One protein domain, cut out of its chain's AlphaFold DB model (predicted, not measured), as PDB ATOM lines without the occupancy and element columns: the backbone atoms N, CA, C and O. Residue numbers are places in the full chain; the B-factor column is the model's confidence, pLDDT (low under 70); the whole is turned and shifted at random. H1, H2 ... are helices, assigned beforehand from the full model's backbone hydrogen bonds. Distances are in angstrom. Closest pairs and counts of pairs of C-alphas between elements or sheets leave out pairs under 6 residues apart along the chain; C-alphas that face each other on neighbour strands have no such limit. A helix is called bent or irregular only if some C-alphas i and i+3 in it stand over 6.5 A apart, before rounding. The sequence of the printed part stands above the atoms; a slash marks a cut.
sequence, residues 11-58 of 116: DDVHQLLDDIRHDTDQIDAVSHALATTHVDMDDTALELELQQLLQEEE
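What this domain is: This is residues 11 to 58 of the 116 residues of the protein "Hypothetical protein" of Attheya septentrionalis (UniProt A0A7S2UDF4). Two helices make a bent, open L: the long H1 is one arm, the shorter H2 is the other, and residues 39 to 42 form the corner between them. The arms do not fold back on each other, and there is no core. The printed part has 48 residues, with two named helices, H1 then H2 along the chain, and no named strand; the class is all helix. The whole is extended, with a radius of gyration of the C-alphas of 19.1 A, and the C-alphas span 57 by 26 by 7 A.

Where its parts are: Find C-alpha 11 at (-9.330, 61.242, 46.617); here H1 begins, and it takes in residues 11 to 38. It measures 40.4 A from first to last C-alpha and ends at C-alpha 38, at (8.763, 25.174, 46.914). Go on past residues 39 to 42 to Asp 43, where H2 begins; it takes in residues 43 to 58, is 22.6 A long from first to last C-alpha, and ends at C-alpha 58, at (-10.951, 5.155, 53.926).

How they stand to each other: Look between His 38 and Asp 43 for the tight link of 4 residues that joins H1 to H2. The two helices are apart, with no C-alpha of the one within 8 A of the other. Read the x column: it rises from -9.330 at C-alpha 11 to 8.763 at C-alpha 38, and along H2 it falls from 6.748 at C-alpha 43 to -10.951 at C-alpha 58. In H1 and H2, every O i to N i+4 pair is within hydrogen-bond range. Neither helix is bent.

The domain as a whole: The two C-alphas farthest apart are those of Asp 11 and Glu 56, at 57.0 A. Residues 11 to 58 stand free, with no C-alpha 8 or more apart along the chain within 10 A. The printed part has no cut and no long link. In this predicted model the mean pLDDT of the printed part is 84.2; look for values under 70 at residues 37 to 41, residues 43 to 44 and residue 58.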
ATOM      1  N   ASP A  11      -9.846  61.837  45.383       89.25
ATOM      2  CA  ASP A  11      -9.330  61.242  46.617       89.25
ATOM      3  C   ASP A  11      -9.734  59.764  46.748       89.25
ATOM      4  O   ASP A  11      -8.888  58.936  47.077       89.25
ATOM      5  N   ASP A  12     -10.970  59.401  46.389       91.81
ATOM      6  CA  ASP A  12     -11.418  57.998  46.379       91.81
ATOM      7  C   ASP A  12     -10.640  57.157  45.353       91.81
ATOM      8  O   ASP A  12     -10.304  56.001  45.604       91.81
ATOM      9  N   VAL A  13     -10.318  57.740  44.191       91.56
ATOM     10  CA  VAL A  13      -9.489  57.072  43.174       91.56
ATOM     11  C   VAL A  13      -8.054  56.893  43.668       91.56
ATOM     12  O   VAL A  13      -7.468  55.835  43.450       91.56
ATOM     13  N   HIS A  14      -7.479  57.895  44.336       93.62
ATOM     14  CA  HIS A  14      -6.142  57.779  44.914       93.62
ATOM     15  C   HIS A  14      -6.085  56.734  46.025       93.62
ATOM     16  O   HIS A  14      -5.170  55.915  46.010       93.62
ATOM     17  N   GLN A  15      -7.083  56.700  46.909       94.56
ATOM     18  CA  GLN A  15      -7.177  55.680  47.950       94.56
ATOM     19  C   GLN A  15      -7.251  54.278  47.341       94.56
ATOM     20  O   GLN A  15      -6.495  53.397  47.736       94.56
ATOM     21  N   LEU A  16      -8.088  54.087  46.316       96.38
ATOM     22  CA  LEU A  16      -8.185  52.803  45.628       96.38
ATOM     23  C   LEU A  16      -6.857  52.391  44.973       96.38
ATOM     24  O   LEU A  16      -6.505  51.216  44.976       96.38
ATOM     25  N   LEU A  17      -6.111  53.338  44.398       96.44
ATOM     26  CA  LEU A  17      -4.802  53.052  43.809       96.44
ATOM     27  C   LEU A  17      -3.755  52.678  44.865       96.44
ATOM     28  O   LEU A  17      -2.932  51.800  44.603       96.44
ATOM     29  N   ASP A  18      -3.789  53.315  46.035       96.88
ATOM     30  CA  ASP A  18      -2.918  52.967  47.159       96.88
ATOM     31  C   ASP A  18      -3.257  51.575  47.713       96.88
ATOM     32  O   ASP A  18      -2.345  50.779  47.948       96.88
ATOM     33  N   ASP A  19      -4.545  51.241  47.822       97.31
ATOM     34  CA  ASP A  19      -5.008  49.916  48.244       97.31
ATOM     35  C   ASP A  19      -4.569  48.831  47.242       97.31
ATOM     36  O   ASP A  19      -3.961  47.834  47.624       97.31
ATOM     37  N   ILE A  20      -4.766  49.059  45.934       97.12
ATOM     38  CA  ILE A  20      -4.318  48.134  44.874       97.12
ATOM     39  C   ILE A  20      -2.802  47.922  44.929       97.12
ATOM     40  O   ILE A  20      -2.309  46.806  44.735       97.12
ATOM     41  N   ARG A  21      -2.043  48.995  45.164       97.25
ATOM     42  CA  ARG A  21      -0.588  48.909  45.276       97.25
ATOM     43  C   ARG A  21      -0.182  48.078  46.488       97.25
ATOM     44  O   ARG A  21       0.692  47.227  46.363       97.25
ATOM     45  N   HIS A  22      -0.835  48.298  47.625       96.81
ATOM     46  CA  HIS A  22      -0.588  47.534  48.837       96.81
ATOM     47  C   HIS A  22      -0.865  46.037  48.641       96.81
ATOM     48  O   HIS A  22      -0.030  45.210  49.005       96.81
ATOM     49  N   ASP A  23      -1.989  45.693  48.013       96.88
ATOM     50  CA  ASP A  23      -2.346  44.302  47.723       96.88
ATOM     51  C   ASP A  23      -1.351  43.648  46.754       96.88
ATOM     52  O   ASP A  23      -0.971  42.491  46.933       96.88
ATOM     53  N   THR A  24      -0.870  44.397  45.758       95.44
ATOM     54  CA  THR A  24       0.151  43.911  44.816       95.44
ATOM     55  C   THR A  24       1.465  43.599  45.536       95.44
ATOM     56  O   THR A  24       2.024  42.519  45.347       95.44
ATOM     57  N   ASP A  25       1.917  44.491  46.423       95.19
ATOM     58  CA  ASP A  25       3.129  44.278  47.220       95.19
ATOM     59  C   ASP A  25       2.988  43.041  48.139       95.19
ATOM     60  O   ASP A  25       3.946  42.284  48.326       95.19
ATOM     61  N   GLN A  26       1.791  42.789  48.690       95.50
ATOM     62  CA  GLN A  26       1.520  41.578  49.475       95.50
ATOM     63  C   GLN A  26       1.576  40.303  48.623       95.50
ATOM     64  O   GLN A  26       2.158  39.304  49.054       95.50
ATOM     65  N   ILE A  27       1.000  40.323  47.419       95.88
ATOM     66  CA  ILE A  27       1.032  39.182  46.490       95.88
ATOM     67  C   ILE A  27       2.471  38.851  46.090       95.88
ATOM     68  O   ILE A  27       2.836  37.674  46.076       95.88
ATOM     69  N   ASP A  28       3.299  39.858  45.815       94.50
ATOM     70  CA  ASP A  28       4.712  39.658  45.485       94.50
ATOM     71  C   ASP A  28       5.479  39.031  46.656       94.50
ATOM     72  O   ASP A  28       6.260  38.093  46.462       94.50
ATOM     73  N   ALA A  29       5.216  39.477  47.888       92.06
ATOM     74  CA  ALA A  29       5.824  38.902  49.085       92.06
ATOM     75  C   ALA A  29       5.430  37.427  49.288       92.06
ATOM     76  O   ALA A  29       6.296  36.588  49.551       92.06
ATOM     77  N   VAL A  30       4.146  37.092  49.124       91.06
ATOM     78  CA  VAL A  30       3.654  35.705  49.210       91.06
ATOM     79  C   VAL A  30       4.231  34.849  48.084       91.06
ATOM     80  O   VAL A  30       4.685  33.736  48.334       91.06
ATOM     81  N   SER A  31       4.271  35.370  46.859       91.12
ATOM     82  CA  SER A  31       4.821  34.664  45.697       91.12
ATOM     83  C   SER A  31       6.308  34.370  45.878       91.12
ATOM     84  O   SER A  31       6.758  33.261  45.596       91.12
ATOM     85  N   HIS A  32       7.069  35.327  46.416       87.50
ATOM     86  CA  HIS A  32       8.469  35.116  46.759       87.50
ATOM     87  C   HIS A  32       8.622  34.072  47.870       87.50
ATOM     88  O   HIS A  32       9.468  33.187  47.756       87.50
ATOM     89  N   ALA A  33       7.825  34.150  48.938       84.06
ATOM     90  CA  ALA A  33       7.872  33.180  50.031       84.06
ATOM     91  C   ALA A  33       7.547  31.756  49.546       84.06
ATOM     92  O   ALA A  33       8.236  30.798  49.912       84.06
ATOM     93  N   LEU A  34       6.548  31.611  48.671       83.25
ATOM     94  CA  LEU A  34       6.188  30.334  48.061       83.25
ATOM     95  C   LEU A  34       7.307  29.818  47.155       83.25
ATOM     96  O   LEU A  34       7.685  28.658  47.276       83.25
ATOM     97  N   ALA A  35       7.888  30.673  46.311       80.12
ATOM     98  CA  ALA A  35       9.008  30.293  45.452       80.12
ATOM     99  C   ALA A  35      10.229  29.838  46.264       80.12
ATOM    100  O   ALA A  35      10.890  28.881  45.878       80.12
ATOM    101  N   THR A  36      10.512  30.470  47.408       77.19
ATOM    102  CA  THR A  36      11.588  30.016  48.300       77.19
ATOM    103  C   THR A  36      11.258  28.710  49.015       77.19
ATOM    104  O   THR A  36      12.160  27.920  49.251       77.19
ATOM    105  N   THR A  37       9.986  28.461  49.337       67.94
ATOM    106  CA  THR A  37       9.566  27.250  50.063       67.94
ATOM    107  C   THR A  37       9.446  26.038  49.133       67.94
ATOM    108  O   THR A  37       9.821  24.934  49.506       67.94
ATOM    109  N   HIS A  38       8.969  26.238  47.901       59.53
ATOM    110  CA  HIS A  38       8.763  25.174  46.914       59.53
ATOM    111  C   HIS A  38      10.080  24.582  46.387       59.53
ATOM    112  O   HIS A  38      10.105  23.442  45.947       59.53
ATOM    113  N   VAL A  39      11.193  25.318  46.477       57.38
ATOM    114  CA  VAL A  39      12.526  24.790  46.127       57.38
ATOM    115  C   VAL A  39      13.031  23.760  47.154       57.38
ATOM    116  O   VAL A  39      13.880  22.944  46.808       57.38
ATOM    117  N   ASP A  40      12.478  23.749  48.374       58.94
ATOM    118  CA  ASP A  40      12.927  22.889  49.479       58.94
ATOM    119  C   ASP A  40      11.954  21.734  49.815       58.94
ATOM    120  O   ASP A  40      12.228  20.950  50.726       58.94
ATOM    121  N   MET A  41      10.827  21.595  49.104       60.97
ATOM    122  CA  MET A  41       9.869  20.498  49.308       60.97
ATOM    123  C   MET A  41      10.024  19.419  48.226       60.97
ATOM    124  O   MET A  41       9.779  19.667  47.050       60.97
ATOM    125  N   ASP A  42      10.397  18.198  48.625       73.38
ATOM    126  CA  ASP A  42      10.313  17.012  47.762       73.38
ATOM    127  C   ASP A  42       8.831  16.633  47.580       73.38
ATOM    128  O   ASP A  42       8.281  15.830  48.338       73.38
ATOM    129  N   ASP A  43       8.177  17.209  46.566       68.25
ATOM    130  CA  ASP A  43       6.748  17.008  46.257       68.25
ATOM    131  C   ASP A  43       6.346  15.519  46.205       68.25
ATOM    132  O   ASP A  43       5.248  15.143  46.607       68.25
ATOM    133  N   THR A  44       7.270  14.650  45.786       68.75
ATOM    134  CA  THR A  44       7.059  13.194  45.707       68.75
ATOM    135  C   THR A  44       6.886  12.507  47.063       68.75
ATOM    136  O   THR A  44       6.150  11.526  47.162       68.75
ATOM    137  N   ALA A  45       7.549  12.995  48.116       73.75
ATOM    138  CA  ALA A  45       7.425  12.428  49.457       73.75
ATOM    139  C   ALA A  45       6.089  12.830  50.096       73.75
ATOM    140  O   ALA A  45       5.425  11.996  50.710       73.75
ATOM    141  N   LEU A  46       5.674  14.082  49.885       75.69
ATOM    142  CA  LEU A  46       4.403  14.601  50.382       75.69
ATOM    143  C   LEU A  46       3.206  13.957  49.663       75.69
ATOM    144  O   LEU A  46       2.197  13.666  50.296       75.69
ATOM    145  N   GLU A  47       3.316  13.702  48.356       79.25
ATOM    146  CA  GLU A  47       2.267  13.029  47.577       79.25
ATOM    147  C   GLU A  47       2.029  11.587  48.057       79.25
ATOM    148  O   GLU A  47       0.881  11.161  48.191       79.25
ATOM    149  N   LEU A  48       3.099  10.854  48.389       81.88
ATOM    150  CA  LEU A  48       3.004   9.509  48.969       81.88
ATOM    151  C   LEU A  48       2.383   9.521  50.373       81.88
ATOM    152  O   LEU A  48       1.542   8.673  50.667       81.88
ATOM    153  N   GLU A  49       2.764  10.475  51.227       81.00
ATOM    154  CA  GLU A  49       2.187  10.626  52.570       81.00
ATOM    155  C   GLU A  49       0.697  10.999  52.505       81.00
ATOM    156  O   GLU A  49      -0.118  10.414  53.217       81.00
ATOM    157  N   LEU A  50       0.313  11.899  51.592       86.44
ATOM    158  CA  LEU A  50      -1.087  12.258  51.361       86.44
ATOM    159  C   LEU A  50      -1.904  11.049  50.883       86.44
ATOM    160  O   LEU A  50      -3.015  10.825  51.360       86.44
ATOM    161  N   GLN A  51      -1.356  10.254  49.961       84.12
ATOM    162  CA  GLN A  51      -2.016   9.044  49.471       84.12
ATOM    163  C   GLN A  51      -2.184   7.998  50.581       84.12
ATOM    164  O   GLN A  51      -3.232   7.358  50.654       84.12
ATOM    165  N   GLN A  52      -1.189   7.851  51.456       86.12
ATOM    166  CA  GLN A  52      -1.280   6.959  52.606       86.12
ATOM    167  C   GLN A  52      -2.353   7.423  53.601       86.12
ATOM    168  O   GLN A  52      -3.165   6.607  54.027       86.12
ATOM    169  N   LEU A  53      -2.408   8.719  53.921       87.62
ATOM    170  CA  LEU A  53      -3.419   9.275  54.829       87.62
ATOM    171  C   LEU A  53      -4.843   9.110  54.287       87.62
ATOM    172  O   LEU A  53      -5.739   8.746  55.041       87.62
ATOM    173  N   LEU A  54      -5.049   9.326  52.985       87.06
ATOM    174  CA  LEU A  54      -6.352   9.109  52.347       87.06
ATOM    175  C   LEU A  54      -6.781   7.637  52.416       87.06
ATOM    176  O   LEU A  54      -7.953   7.348  52.633       87.06
ATOM    177  N   GLN A  55      -5.837   6.707  52.263       82.31
ATOM    178  CA  GLN A  55      -6.122   5.282  52.387       82.31
ATOM    179  C   GLN A  55      -6.421   4.878  53.841       82.31
ATOM    180  O   GLN A  55      -7.330   4.088  54.080       82.31
ATOM    181  N   GLU A  56      -5.696   5.435  54.814       81.00
ATOM    182  CA  GLU A  56      -5.956   5.211  56.242       81.00
ATOM    183  C   GLU A  56      -7.331   5.763  56.662       81.00
ATOM    184  O   GLU A  56      -8.053   5.096  57.403       81.00
ATOM    185  N   GLU A  57      -7.747   6.918  56.131       75.31
ATOM    186  CA  GLU A  57      -9.078   7.494  56.371       75.31
ATOM    187  C   GLU A  57     -10.202   6.631  55.761       75.31
ATOM    188  O   GLU A  57     -11.215   6.375  56.417       75.31
ATOM    189  N   GLU A  58     -10.008   6.100  54.547       68.12
ATOM    190  CA  GLU A  58     -10.951   5.155  53.926       68.12
ATOM    191  C   GLU A  58     -11.046   3.821  54.695       68.12
ATOM    192  O   GLU A  58     -12.124   3.221  54.803       68.12
TER     193      GLU A  58